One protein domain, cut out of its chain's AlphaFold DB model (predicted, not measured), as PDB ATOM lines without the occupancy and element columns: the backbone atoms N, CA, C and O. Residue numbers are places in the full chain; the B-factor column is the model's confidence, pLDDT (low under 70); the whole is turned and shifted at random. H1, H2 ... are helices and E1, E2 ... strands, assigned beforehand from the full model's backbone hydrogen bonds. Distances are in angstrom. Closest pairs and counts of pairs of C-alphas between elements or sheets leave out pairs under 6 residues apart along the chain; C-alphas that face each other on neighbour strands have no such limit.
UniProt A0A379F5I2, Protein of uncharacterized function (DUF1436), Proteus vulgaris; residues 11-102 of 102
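AT A GLANCE: This is residues 11 to 102 of the 102 residues of the protein "Protein of uncharacterized function (DUF1436)" of Proteus vulgaris (UniProt A0A379F5I2). A small, strongly twisted sheet built round the long strand E2 has H1 running along one face, while the chain then turns past one end of the sheet through H2 to H3, so that the sheet lies between H1 and H3. H2 and H3 only graze the sheet. The printed part has 92 residues, with named elements in the order E1 E2 E3 E4 H1 H2 H3; its class is mixed and its branched sheet antiparallel. It is compact, radius of gyration of the C-alphas 14.1 A, and flat, spanning 41 by 32 by 16 A.

HOW THE PARTS SIT: E1, residues 11 to 15, and E2, residues 19 to 27, form an antiparallel hairpin, with N 14 and O 21 at 2.8 A. E1, E2 and E3, residues 31 to 33, form a meander, each strand the antiparallel neighbour of the one before; N 32 and O 26 are 2.9 A apart. E4, residues 39 to 43, is antiparallel to E2, with N 20 and O 42 at 2.8 A. E1 lies on one side of E2, E3 and E4 on the other side. H1, residues 48 to 61, is over E2 at a height over the sheet of 8.7 A, along the strands at 17 degrees on the local plane; the closest C-alphas of E2 and H1, Thr 24 and Ser 58, are 4.7 A apart. H2, residues 70 to 77, grazes the sheet with residues 71 to 76; its closest C-alpha pair with E3 is Met 75 and Phe 32, 7.0 A. H3, residues 80 to 92, only just grazes it with residues 81 to 89. H1 and H3 are apart. In H1, H2 and H3 every O i to N i+4 pair is within hydrogen-bond range.

IN THESE COORDINATES: E1 begins at C-alpha 11 (191.494, 243.637, 205.136). E2 is 26.0 A long, H1 19.9 A and H3 18.2 A. H3 ends at C-alpha 92 (178.049, 261.180, 206.294).

THE WHOLE: The farthest C-alphas, of Asn 45 and Asn 68, are 41.9 A apart. The printed part has no cut and no long link. Residues 99 to 102 are under pLDDT 70.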
ATOM      1  N   ALA A  11     192.479 242.612 205.426       95.69
ATOM      2  CA  ALA A  11     191.494 243.637 205.136       95.69
ATOM      3  C   ALA A  11     190.106 243.013 205.291       95.69
ATOM      4  O   ALA A  11     189.915 241.866 204.884       95.69
ATOM      5  N   ASP A  12     189.154 243.778 205.813       95.56
ATOM      6  CA  ASP A  12     187.758 243.349 205.901       95.56
ATOM      7  C   ASP A  12     186.899 244.157 204.934       95.56
ATOM      8  O   ASP A  12     187.172 245.331 204.657       95.56
ATOM      9  N   ILE A  13     185.832 243.526 204.448       95.56
ATOM     10  CA  ILE A  13     184.820 244.153 203.601       95.56
ATOM     11  C   ILE A  13     183.461 243.953 204.262       95.56
ATOM     12  O   ILE A  13     183.043 242.827 204.514       95.56
ATOM     13  N   TYR A  14     182.765 245.056 204.505       94.00
ATOM     14  CA  TYR A  14     181.408 245.091 205.036       94.00
ATOM     15  C   TYR A  14     180.461 245.581 203.947       94.00
ATOM     16  O   TYR A  14     180.810 246.488 203.193       94.00
ATOM     17  N   PHE A  15     179.263 245.012 203.874       93.31
ATOM     18  CA  PHE A  15     178.210 245.447 202.961       93.31
ATOM     19  C   PHE A  15     176.891 245.509 203.719       93.31
ATOM     20  O   PHE A  15     176.506 244.528 204.351       93.31
ATOM     21  N   ASN A  16     176.211 246.650 203.647       90.44
ATOM     22  CA  ASN A  16     174.962 246.903 204.369       90.44
ATOM     23  C   ASN A  16     173.783 247.206 203.424       90.44
ATOM     24  O   ASN A  16     172.847 247.896 203.806       90.44
ATOM     25  N   TYR A  17     173.844 246.726 202.177       90.56
ATOM     26  CA  TYR A  17     172.880 246.991 201.094       90.56
ATOM     27  C   TYR A  17     172.900 248.395 200.472       90.56
ATOM     28  O   TYR A  17     172.390 248.557 199.358       90.56
ATOM     29  N   ASP A  18     173.546 249.379 201.099       91.44
ATOM     30  CA  ASP A  18     173.677 250.735 200.551       91.44
ATOM     31  C   ASP A  18     175.063 251.001 199.952       91.44
ATOM     32  O   ASP A  18     175.188 251.643 198.900       91.44
ATOM     33  N   TYR A  19     176.108 250.458 200.573       93.62
ATOM     34  CA  TYR A  19     177.489 250.560 200.108       93.62
ATOM     35  C   TYR A  19     178.368 249.444 200.680       93.62
ATOM     36  O   TYR A  19     177.994 248.720 201.604       93.62
ATOM     37  N   TYR A  20     179.577 249.348 200.138       95.56
ATOM     38  CA  TYR A  20     180.675 248.585 200.711       95.56
ATOM     39  C   TYR A  20     181.554 249.486 201.576       95.56
ATOM     40  O   TYR A  20     181.854 250.613 201.189       95.56
ATOM     41  N   ILE A  21     182.033 248.968 202.701       95.31
ATOM     42  CA  ILE A  21     183.151 249.542 203.449       95.31
ATOM     43  C   ILE A  21     184.300 248.546 203.403       95.31
ATOM     44  O   ILE A  21     184.161 247.429 203.887       95.31
ATOM     45  N   ILE A  22     185.446 248.968 202.877       96.50
ATOM     46  CA  ILE A  22     186.694 248.205 202.948       96.50
ATOM     47  C   ILE A  22     187.586 248.854 203.997       96.50
ATOM     48  O   ILE A  22     187.880 250.047 203.901       96.50
ATOM     49  N   VAL A  23     188.036 248.080 204.981       95.81
ATOM     50  CA  VAL A  23     188.932 248.554 206.041       95.81
ATOM     51  C   VAL A  23     190.255 247.801 206.008       95.81
ATOM     52  O   VAL A  23     190.301 246.586 205.821       95.81
ATOM     53  N   THR A  24     191.342 248.538 206.209       96.31
ATOM     54  CA  THR A  24     192.663 247.952 206.447       96.31
ATOM     55  C   THR A  24     192.697 247.328 207.838       96.31
ATOM     56  O   THR A  24     192.263 247.956 208.805       96.31
ATOM     57  N   ILE A  25     193.235 246.113 207.949       95.25
ATOM     58  CA  ILE A  25     193.424 245.430 209.227       95.25
ATOM     59  C   ILE A  25     194.928 245.268 209.491       95.25
ATOM     60  O   ILE A  25     195.665 244.797 208.626       95.25
ATOM     61  N   SER A  26     195.389 245.646 210.683       94.50
ATOM     62  CA  SER A  26     196.806 245.588 211.092       94.50
ATOM     63  C   SER A  26     196.957 244.932 212.466       94.50
ATOM     64  O   SER A  26     196.018 244.925 213.264       94.50
ATOM     65  N   GLY A  27     198.137 244.381 212.761       93.50
ATOM     66  CA  GLY A  27     198.407 243.725 214.045       93.50
ATOM     67  C   GLY A  27     199.555 242.719 213.991       93.50
ATOM     68  O   GLY A  27     200.307 242.677 213.025       93.50
ATOM     69  N   CYS A  28     199.712 241.907 215.034       86.25
ATOM     70  CA  CYS A  28     200.720 240.835 215.066       86.25
ATOM     71  C   CYS A  28     200.219 239.500 215.641       86.25
ATOM     72  O   CYS A  28     200.812 238.471 215.343       86.25
ATOM     73  N   TYR A  29     199.130 239.513 216.419       84.75
ATOM     74  CA  TYR A  29     198.421 238.332 216.951       84.75
ATOM     75  C   TYR A  29     196.931 238.646 217.100       84.75
ATOM     76  O   TYR A  29     196.063 237.884 216.687       84.75
ATOM     77  N   ILE A  30     196.659 239.823 217.664       88.56
ATOM     78  CA  ILE A  30     195.354 240.473 217.648       88.56
ATOM     79  C   ILE A  30     195.344 241.427 216.458       88.56
ATOM     80  O   ILE A  30     196.326 242.136 216.224       88.56
ATOM     81  N   HIS A  31     194.249 241.403 215.708       91.25
ATOM     82  CA  HIS A  31     194.058 242.189 214.499       91.25
ATOM     83  C   HIS A  31     193.044 243.298 214.769       91.25
ATOM     84  O   HIS A  31     191.980 243.048 215.340       91.25
ATOM     85  N   PHE A  32     193.377 244.519 214.363       91.75
ATOM     86  CA  PHE A  32     192.576 245.711 214.614       91.75
ATOM     87  C   PHE A  32     192.209 246.407 213.307       91.75
ATOM     88  O   PHE A  32     192.989 246.393 212.355       91.75
ATOM     89  N   MET A  33     191.065 247.095 213.299       92.50
ATOM     90  CA  MET A  33     190.749 248.059 212.244       92.50
ATOM     91  C   MET A  33     191.743 249.220 212.292       92.50
ATOM     92  O   MET A  33     191.686 250.074 213.178       92.50
ATOM     93  N   ASP A  34     192.646 249.265 211.319       92.44
ATOM     94  CA  ASP A  34     193.654 250.310 211.186       92.44
ATOM     95  C   ASP A  34     193.084 251.480 210.381       92.44
ATOM     96  O   ASP A  34     193.455 251.757 209.239       92.44
ATOM     97  N   LEU A  35     192.130 252.176 211.002       88.12
ATOM     98  CA  LEU A  35     191.434 253.310 210.394       88.12
ATOM     99  C   LEU A  35     192.383 254.476 210.070       88.12
ATOM    100  O   LEU A  35     192.066 255.283 209.196       88.12
ATOM    101  N   LYS A  36     193.554 254.548 210.725       86.62
ATOM    102  CA  LYS A  36     194.618 255.517 210.416       86.62
ATOM    103  C   LYS A  36     195.263 255.228 209.057       86.62
ATOM    104  O   LYS A  36     195.560 256.166 208.325       86.62
ATOM    105  N   ASN A  37     195.427 253.952 208.700       85.62
ATOM    106  CA  ASN A  37     195.944 253.524 207.391       85.62
ATOM    107  C   ASN A  37     194.850 253.342 206.328       85.62
ATOM    108  O   ASN A  37     195.118 252.921 205.198       85.62
ATOM    109  N   GLY A  38     193.630 253.750 206.669       83.06
ATOM    110  CA  GLY A  38     192.594 254.085 205.715       83.06
ATOM    111  C   GLY A  38     191.505 253.033 205.574       83.06
ATOM    112  O   GLY A  38     191.706 251.824 205.729       83.06
ATOM    113  N   TYR A  39     190.335 253.552 205.227       93.69
ATOM    114  CA  TYR A  39     189.158 252.810 204.815       93.69
ATOM    115  C   TYR A  39     188.602 253.447 203.539       93.69
ATOM    116  O   TYR A  39     188.831 254.629 203.278       93.69
ATOM    117  N   ASN A  40     187.857 252.673 202.759       94.38
ATOM    118  CA  ASN A  40     187.147 253.155 201.580       94.38
ATOM    119  C   ASN A  40     185.664 252.842 201.729       94.38
ATOM    120  O   ASN A  40     185.316 251.723 202.100       94.38
ATOM    121  N   VAL A  41     184.805 253.808 201.408       94.12
ATOM    122  CA  VAL A  41     183.364 253.580 201.270       94.12
ATOM    123  C   VAL A  41     183.014 253.670 199.795       94.12
ATOM    124  O   VAL A  41     183.346 254.648 199.127       94.12
ATOM    125  N   LEU A  42     182.399 252.619 199.267       95.38
ATOM    126  CA  LEU A  42     182.227 252.407 197.837       95.38
ATOM    127  C   LEU A  42     180.759 252.127 197.536       95.38
ATOM    128  O   LEU A  42     180.113 251.374 198.253       95.38
ATOM    129  N   SER A  43     180.229 252.706 196.460       94.88
ATOM    130  CA  SER A  43     178.834 252.490 196.057       94.88
ATOM    131  C   SER A  43     178.480 251.002 195.956       94.88
ATOM    132  O   SER A  43     179.287 250.215 195.464       94.88
ATOM    133  N   LYS A  44     177.244 250.626 196.312       95.62
ATOM    134  CA  LYS A  44     176.710 249.274 196.064       95.62
ATOM    135  C   LYS A  44     176.739 248.838 194.594       95.62
ATOM    136  O   LYS A  44     176.705 247.650 194.321       95.62
ATOM    137  N   ASN A  45     176.815 249.794 193.665       96.88
ATOM    138  CA  ASN A  45     176.873 249.541 192.223       96.88
ATOM    139  C   ASN A  45     178.318 249.539 191.683       96.88
ATOM    140  O   ASN A  45     178.531 249.726 190.484       96.88
ATOM    141  N   ILE A  46     179.327 249.433 192.554       97.75
ATOM    142  CA  ILE A  46     180.726 249.331 192.134       97.75
ATOM    143  C   ILE A  46     180.956 248.055 191.312       97.75
ATOM    144  O   ILE A  46     180.344 247.025 191.567       97.75
ATOM    145  N   THR A  47     181.848 248.121 190.324       98.12
ATOM    146  CA  THR A  47     182.237 246.946 189.536       98.12
ATOM    147  C   THR A  47     183.208 246.057 190.311       98.12
ATOM    148  O   THR A  47     184.011 246.560 191.101       98.12
ATOM    149  N   ASP A  48     183.209 244.758 190.013       97.25
ATOM    150  CA  ASP A  48     184.106 243.776 190.642       97.25
ATOM    151  C   ASP A  48     185.586 244.163 190.513       97.25
ATOM    152  O   ASP A  48     186.343 244.076 191.480       97.25
ATOM    153  N   ASP A  49     185.992 244.689 189.352       97.88
ATOM    154  CA  ASP A  49     187.361 245.163 189.119       97.88
ATOM    155  C   ASP A  49     187.763 246.277 190.086       97.88
ATOM    156  O   ASP A  49     188.863 246.272 190.649       97.88
ATOM    157  N   LYS A  50     186.867 247.249 190.301       97.88
ATOM    158  CA  LYS A  50     187.124 248.355 191.223       97.88
ATOM    159  C   LYS A  50     187.087 247.868 192.664       97.88
ATOM    160  O   LYS A  50     187.955 248.263 193.440       97.88
ATOM    161  N   LEU A  51     186.144 246.994 193.014       97.31
ATOM    162  CA  LEU A  51     186.078 246.397 194.345       97.31
ATOM    163  C   LEU A  51     187.393 245.671 194.666       97.31
ATOM    164  O   LEU A  51     188.052 246.006 195.648       97.31
ATOM    165  N   GLY A  52     187.851 244.790 193.771       97.06
ATOM    166  CA  GLY A  52     189.119 244.077 193.908       97.06
ATOM    167  C   GLY A  52     190.344 244.998 193.927       97.06
ATOM    168  O   GLY A  52     191.308 244.729 194.650       97.06
ATOM    169  N   HIS A  53     190.327 246.104 193.177       96.75
ATOM    170  CA  HIS A  53     191.381 247.119 193.228       96.75
ATOM    171  C   HIS A  53     191.491 247.758 194.620       96.75
ATOM    172  O   HIS A  53     192.581 247.779 195.197       96.75
ATOM    173  N   TYR A  54     190.376 248.217 195.195       97.06
ATOM    174  CA  TYR A  54     190.382 248.816 196.530       97.06
ATOM    175  C   TYR A  54     190.695 247.793 197.630       97.06
ATOM    176  O   TYR A  54     191.434 248.122 198.558       97.06
ATOM    177  N   SER A  55     190.254 246.537 197.498       96.06
ATOM    178  CA  SER A  55     190.668 245.456 198.404       96.06
ATOM    179  C   SER A  55     192.186 245.259 198.394       96.06
ATOM    180  O   SER A  55     192.806 245.147 199.451       96.06
ATOM    181  N   LYS A  56     192.818 245.277 197.211       95.50
ATOM    182  CA  LYS A  56     194.284 245.184 197.082       95.50
ATOM    183  C   LYS A  56     195.001 246.369 197.725       95.50
ATOM    184  O   LYS A  56     196.077 246.172 198.292       95.50
ATOM    185  N   ILE A  57     194.436 247.576 197.646       95.19
ATOM    186  CA  ILE A  57     194.982 248.758 198.328       95.19
ATOM    187  C   ILE A  57     194.945 248.552 199.845       95.19
ATOM    188  O   ILE A  57     195.989 248.654 200.483       95.19
ATOM    189  N   SER A  58     193.793 248.189 200.414       95.62
ATOM    190  CA  SER A  58     193.668 247.960 201.861       95.62
ATOM    191  C   SER A  58     194.581 246.836 202.356       95.62
ATOM    192  O   SER A  58     195.267 247.006 203.361       95.62
ATOM    193  N   LEU A  59     194.704 245.734 201.611       94.81
ATOM    194  CA  LEU A  59     195.689 244.689 201.917       94.81
ATOM    195  C   LEU A  59     197.125 245.225 201.884       94.81
ATOM    196  O   LEU A  59     197.919 244.932 202.773       94.81
ATOM    197  N   SER A  60     197.472 246.041 200.887       93.62
ATOM    198  CA  SER A  60     198.815 246.630 200.776       93.62
ATOM    199  C   SER A  60     199.125 247.595 201.924       93.62
ATOM    200  O   SER A  60     200.287 247.717 202.317       93.62
ATOM    201  N   ASN A  61     198.102 248.237 202.488       94.69
ATOM    202  CA  ASN A  61     198.224 249.115 203.649       94.69
ATOM    203  C   ASN A  61     198.305 248.352 204.975       94.69
ATOM    204  O   ASN A  61     198.734 248.945 205.958       94.69
ATOM    205  N   SER A  62     197.955 247.062 205.013       94.12
ATOM    206  CA  SER A  62     198.071 246.227 206.213       94.12
ATOM    207  C   SER A  62     199.514 246.198 206.723       94.12
ATOM    208  O   SER A  62     200.475 246.099 205.940       94.12
ATOM    209  N   ARG A  63     199.667 246.324 208.044       93.81
ATOM    210  CA  ARG A  63     200.965 246.418 208.719       93.81
ATOM    211  C   ARG A  63     201.057 245.432 209.870       93.81
ATOM    212  O   ARG A  63     200.082 245.201 210.589       93.81
ATOM    213  N   LYS A  64     202.272 244.946 210.110       93.81
ATOM    214  CA  LYS A  64     202.616 244.349 211.394       93.81
ATOM    215  C   LYS A  64     202.813 245.464 212.419       93.81
ATOM    216  O   LYS A  64     203.587 246.386 212.170       93.81
ATOM    217  N   ILE A  65     202.122 245.375 213.551       93.12
ATOM    218  CA  ILE A  65     202.296 246.290 214.687       93.12
ATOM    219  C   ILE A  65     202.992 245.515 215.798       93.12
ATOM    220  O   ILE A  65     202.531 244.443 216.170       93.12
ATOM    221  N   GLU A  66     204.103 246.029 216.318       93.50
ATOM    222  CA  GLU A  66     204.849 245.343 217.374       93.50
ATOM    223  C   GLU A  66     204.060 245.347 218.690       93.50
ATOM    224  O   GLU A  66     203.563 246.386 219.129       93.50
ATOM    225  N   SER A  67     203.941 244.184 219.334       92.12
ATOM    226  CA  SER A  67     203.053 243.985 220.490       92.12
ATOM    227  C   SER A  67     203.443 244.793 221.730       92.12
ATOM    228  O   SER A  67     202.609 245.031 222.595       92.12
ATOM    229  N   ASN A  68     204.708 245.200 221.838       93.50
ATOM    230  CA  ASN A  68     205.217 246.035 222.927       93.50
ATOM    231  C   ASN A  68     205.146 247.541 222.616       93.50
ATOM    232  O   ASN A  68     205.583 248.352 223.433       93.50
ATOM    233  N   SER A  69     204.637 247.926 221.444       93.69
ATOM    234  CA  SER A  69     204.529 249.331 221.061       93.69
ATOM    235  C   SER A  69     203.397 250.037 221.810       93.69
ATOM    236  O   SER A  69     202.378 249.445 222.173       93.69
ATOM    237  N   GLN A  70     203.554 251.348 221.999       92.62
ATOM    238  CA  GLN A  70     202.474 252.198 222.495       92.62
ATOM    239  C   GLN A  70     201.251 252.146 221.563       92.62
ATOM    240  O   GLN A  70     200.129 252.070 222.049       92.62
ATOM    241  N   GLU A  71     201.469 252.102 220.243       91.19
ATOM    242  CA  GLU A  71     200.397 251.996 219.244       91.19
ATOM    243  C   GLU A  71     199.536 250.746 219.465       91.19
ATOM    244  O   GLU A  71     198.311 250.844 219.474       91.19
ATOM    245  N   PHE A  72     200.151 249.585 219.717       91.69
ATOM    246  CA  PHE A  72     199.411 248.359 220.020       91.69
ATOM    247  C   PHE A  72     198.551 248.514 221.281       91.69
ATOM    248  O   PHE A  72     197.369 248.169 221.276       91.69
ATOM    249  N   ASN A  73     199.123 249.073 222.351       90.44
ATOM    250  CA  ASN A  73     198.407 249.299 223.608       90.44
ATOM    251  C   ASN A  73     197.238 250.279 223.445       90.44
ATOM    252  O   ASN A  73     196.178 250.064 224.034       90.44
ATOM    253  N   GLU A  74     197.409 251.331 222.647       88.81
ATOM    254  CA  GLU A  74     196.344 252.277 222.322       88.81
ATOM    255  C   GLU A  74     195.243 251.602 221.505       88.81
ATOM    256  O   GLU A  74     194.083 251.683 221.885       88.81
ATOM    257  N   MET A  75     195.571 250.876 220.435       88.50
ATOM    258  CA  MET A  75     194.561 250.196 219.614       88.50
ATOM    259  C   MET A  75     193.792 249.118 220.391       88.50
ATOM    260  O   MET A  75     192.607 248.903 220.139       88.50
ATOM    261  N   TYR A  76     194.452 248.454 221.343       88.38
ATOM    262  CA  TYR A  76     193.833 247.430 222.177       88.38
ATOM    263  C   TYR A  76     192.898 248.016 223.246       88.38
ATOM    264  O   TYR A  76     191.799 247.498 223.459       88.38
ATOM    265  N   ASN A  77     193.310 249.097 223.917       87.19
ATOM    266  CA  ASN A  77     192.569 249.657 225.050       87.19
ATOM    267  C   ASN A  77     191.621 250.803 224.662       87.19
ATOM    268  O   ASN A  77     190.565 250.966 225.279       87.19
ATOM    269  N   ASP A  78     191.968 251.599 223.651       78.50
ATOM    270  CA  ASP A  78     191.230 252.798 223.267       78.50
ATOM    271  C   ASP A  78     190.183 252.512 222.181       78.50
ATOM    272  O   ASP A  78     190.433 252.506 220.974       78.50
ATOM    273  N   LYS A  79     188.939 252.340 222.633       74.25
ATOM    274  CA  LYS A  79     187.769 252.148 221.761       74.25
ATOM    275  C   LYS A  79     187.233 253.453 221.160       74.25
ATOM    276  O   LYS A  79     186.241 253.418 220.421       74.25
ATOM    277  N   LYS A  80     187.834 254.608 221.468       82.50
ATOM    278  CA  LYS A  80     187.360 255.919 221.010       82.50
ATOM    279  C   LYS A  80     187.414 256.037 219.493       82.50
ATOM    280  O   LYS A  80     186.416 256.444 218.902       82.50
ATOM    281  N   TYR A  81     188.497 255.578 218.866       79.38
ATOM    282  CA  TYR A  81     188.676 255.652 217.411       79.38
ATOM    283  C   TYR A  81     187.541 254.978 216.636       79.38
ATOM    284  O   TYR A  81     186.975 255.570 215.718       79.38
ATOM    285  N   TYR A  82     187.156 253.763 217.034       83.12
ATOM    286  CA  TYR A  82     186.051 253.055 216.390       83.12
ATOM    287  C   TYR A  82     184.713 253.778 216.609       83.12
ATOM    288  O   TYR A  82     183.934 253.948 215.673       83.12
ATOM    289  N   SER A  83     184.448 254.248 217.834       85.44
ATOM    290  CA  SER A  83     183.217 254.980 218.161       85.44
ATOM    291  C   SER A  83     183.080 256.279 217.356       85.44
ATOM    292  O   SER A  83     182.009 256.579 216.823       85.44
ATOM    293  N   GLU A  84     184.166 257.041 217.223       88.69
ATOM    294  CA  GLU A  84     184.206 258.276 216.437       88.69
ATOM    295  C   GLU A  84     184.046 258.011 214.940       88.69
ATOM    296  O   GLU A  84     183.283 258.713 214.273       88.69
ATOM    297  N   TRP A  85     184.685 256.962 214.422       88.31
ATOM    298  CA  TRP A  85     184.520 256.548 213.033       88.31
ATOM    299  C   TRP A  85     183.076 256.148 212.716       88.31
ATOM    300  O   TRP A  85     182.508 256.653 211.751       88.31
ATOM    301  N   VAL A  86     182.430 255.340 213.564       86.94
ATOM    302  CA  VAL A  86     181.012 254.980 213.384       86.94
ATOM    303  C   VAL A  86     180.127 256.231 213.361       86.94
ATOM    304  O   VAL A  86     179.266 256.357 212.493       86.94
ATOM    305  N   LYS A  87     180.346 257.189 214.275       88.69
ATOM    306  CA  LYS A  87     179.600 258.460 214.278       88.69
ATOM    307  C   LYS A  87     179.803 259.248 212.984       88.69
ATOM    308  O   LYS A  87     178.839 259.815 212.472       88.69
ATOM    309  N   LYS A  88     181.035 259.281 212.462       87.94
ATOM    310  CA  LYS A  88     181.351 259.936 211.190       87.94
ATOM    311  C   LYS A  88     180.565 259.299 210.044       87.94
ATOM    312  O   LYS A  88     179.879 260.026 209.337       87.94
ATOM    313  N   ILE A  89     180.601 257.972 209.915       86.31
ATOM    314  CA  ILE A  89     179.905 257.254 208.837       86.31
ATOM    315  C   ILE A  89     178.385 257.436 208.927       86.31
ATOM    316  O   ILE A  89     177.754 257.790 207.936       86.31
ATOM    317  N   ILE A  90     177.792 257.288 210.118       87.06
ATOM    318  CA  ILE A  90     176.350 257.513 210.327       87.06
ATOM    319  C   ILE A  90     175.944 258.913 209.857       87.06
ATOM    320  O   ILE A  90     174.931 259.063 209.177       87.06
ATOM    321  N   LYS A  91     176.739 259.934 210.201       86.94
ATOM    322  CA  LYS A  91     176.477 261.321 209.805       86.94
ATOM    323  C   LYS A  91     176.638 261.527 208.298       86.94
ATOM    324  O   LYS A  91     175.798 262.180 207.692       86.94
ATOM    325  N   GLU A  92     177.709 261.003 207.711       86.50
ATOM    326  CA  GLU A  92     178.049 261.180 206.294       86.50
ATOM    327  C   GLU A  92     177.005 260.540 205.369       86.50
ATOM    328  O   GLU A  92     176.616 261.141 204.370       86.50
ATOM    329  N   TYR A  93     176.466 259.385 205.760       83.31
ATOM    330  CA  TYR A  93     175.462 258.645 204.991       83.31
ATOM    331  C   TYR A  93     174.030 258.827 205.512       83.31
ATOM    332  O   TYR A  93     173.116 258.125 205.091       83.31
ATOM    333  N   SER A  94     173.815 259.808 206.398       83.56
ATOM    334  CA  SER A  94     172.497 260.202 206.920       83.56
ATOM    335  C   SER A  94     171.680 259.067 207.557       83.56
ATOM    336  O   SER A  94     170.449 259.099 207.556       83.56
ATOM    337  N   TYR A  95     172.346 258.080 208.162       81.69
ATOM    338  CA  TYR A  95     171.648 257.076 208.959       81.69
ATOM    339  C   TYR A  95     171.129 257.688 210.257       81.69
ATOM    340  O   TYR A  95     171.781 258.503 210.907       81.69
ATOM    341  N   LYS A  96     169.951 257.232 210.693       75.25
ATOM    342  CA  LYS A  96     169.339 257.696 211.945       75.25
ATOM    343  C   LYS A  96     170.128 257.257 213.182       75.25
ATOM    344  O   LYS A  96     170.151 257.969 214.184       75.25
ATOM    345  N   ASN A  97     170.714 256.061 213.153       75.69
ATOM    346  CA  ASN A  97     171.481 255.484 214.257       75.69
ATOM    347  C   ASN A  97     172.390 254.347 213.757       75.69
ATOM    348  O   ASN A  97     172.350 253.974 212.587       75.69
ATOM    349  N   LYS A  98     173.192 253.772 214.664       71.94
ATOM    350  CA  LYS A  98     174.112 252.667 214.352       71.94
ATOM    351  C   LYS A  98     173.393 251.394 213.900       71.94
ATOM    352  O   LYS A  98     173.926 250.688 213.060       71.94
ATOM    353  N   ILE A  99     172.214 251.095 214.444       68.25
ATOM    354  CA  ILE A  99     171.465 249.875 214.105       68.25
ATOM    355  C   ILE A  99     170.986 249.936 212.657       68.25
ATOM    356  O   ILE A  99     171.087 248.950 211.956       68.25
ATOM    357  N   ALA A 100     170.534 251.103 212.197       61.84
ATOM    358  CA  ALA A 100     170.143 251.304 210.804       61.84
ATOM    359  C   ALA A 100     171.326 251.230 209.819       61.84
ATOM    360  O   ALA A 100     171.099 251.136 208.622       61.84
ATOM    361  N   HIS A 101     172.560 251.330 210.318       63.34
ATOM    362  CA  HIS A 101     173.786 251.269 209.526       63.34
ATOM    363  C   HIS A 101     174.369 249.846 209.420       63.34
ATOM    364  O   HIS A 101     175.094 249.573 208.464       63.34
ATOM    365  N   ILE A 102     174.136 248.990 210.427       61.09
ATOM    366  CA  ILE A 102     174.597 247.587 210.471       61.09
ATOM    367  C   ILE A 102     173.676 246.737 209.599       61.09
ATOM    368  O   ILE A 102     174.228 245.948 208.806       61.09
TER     369      ILE A 102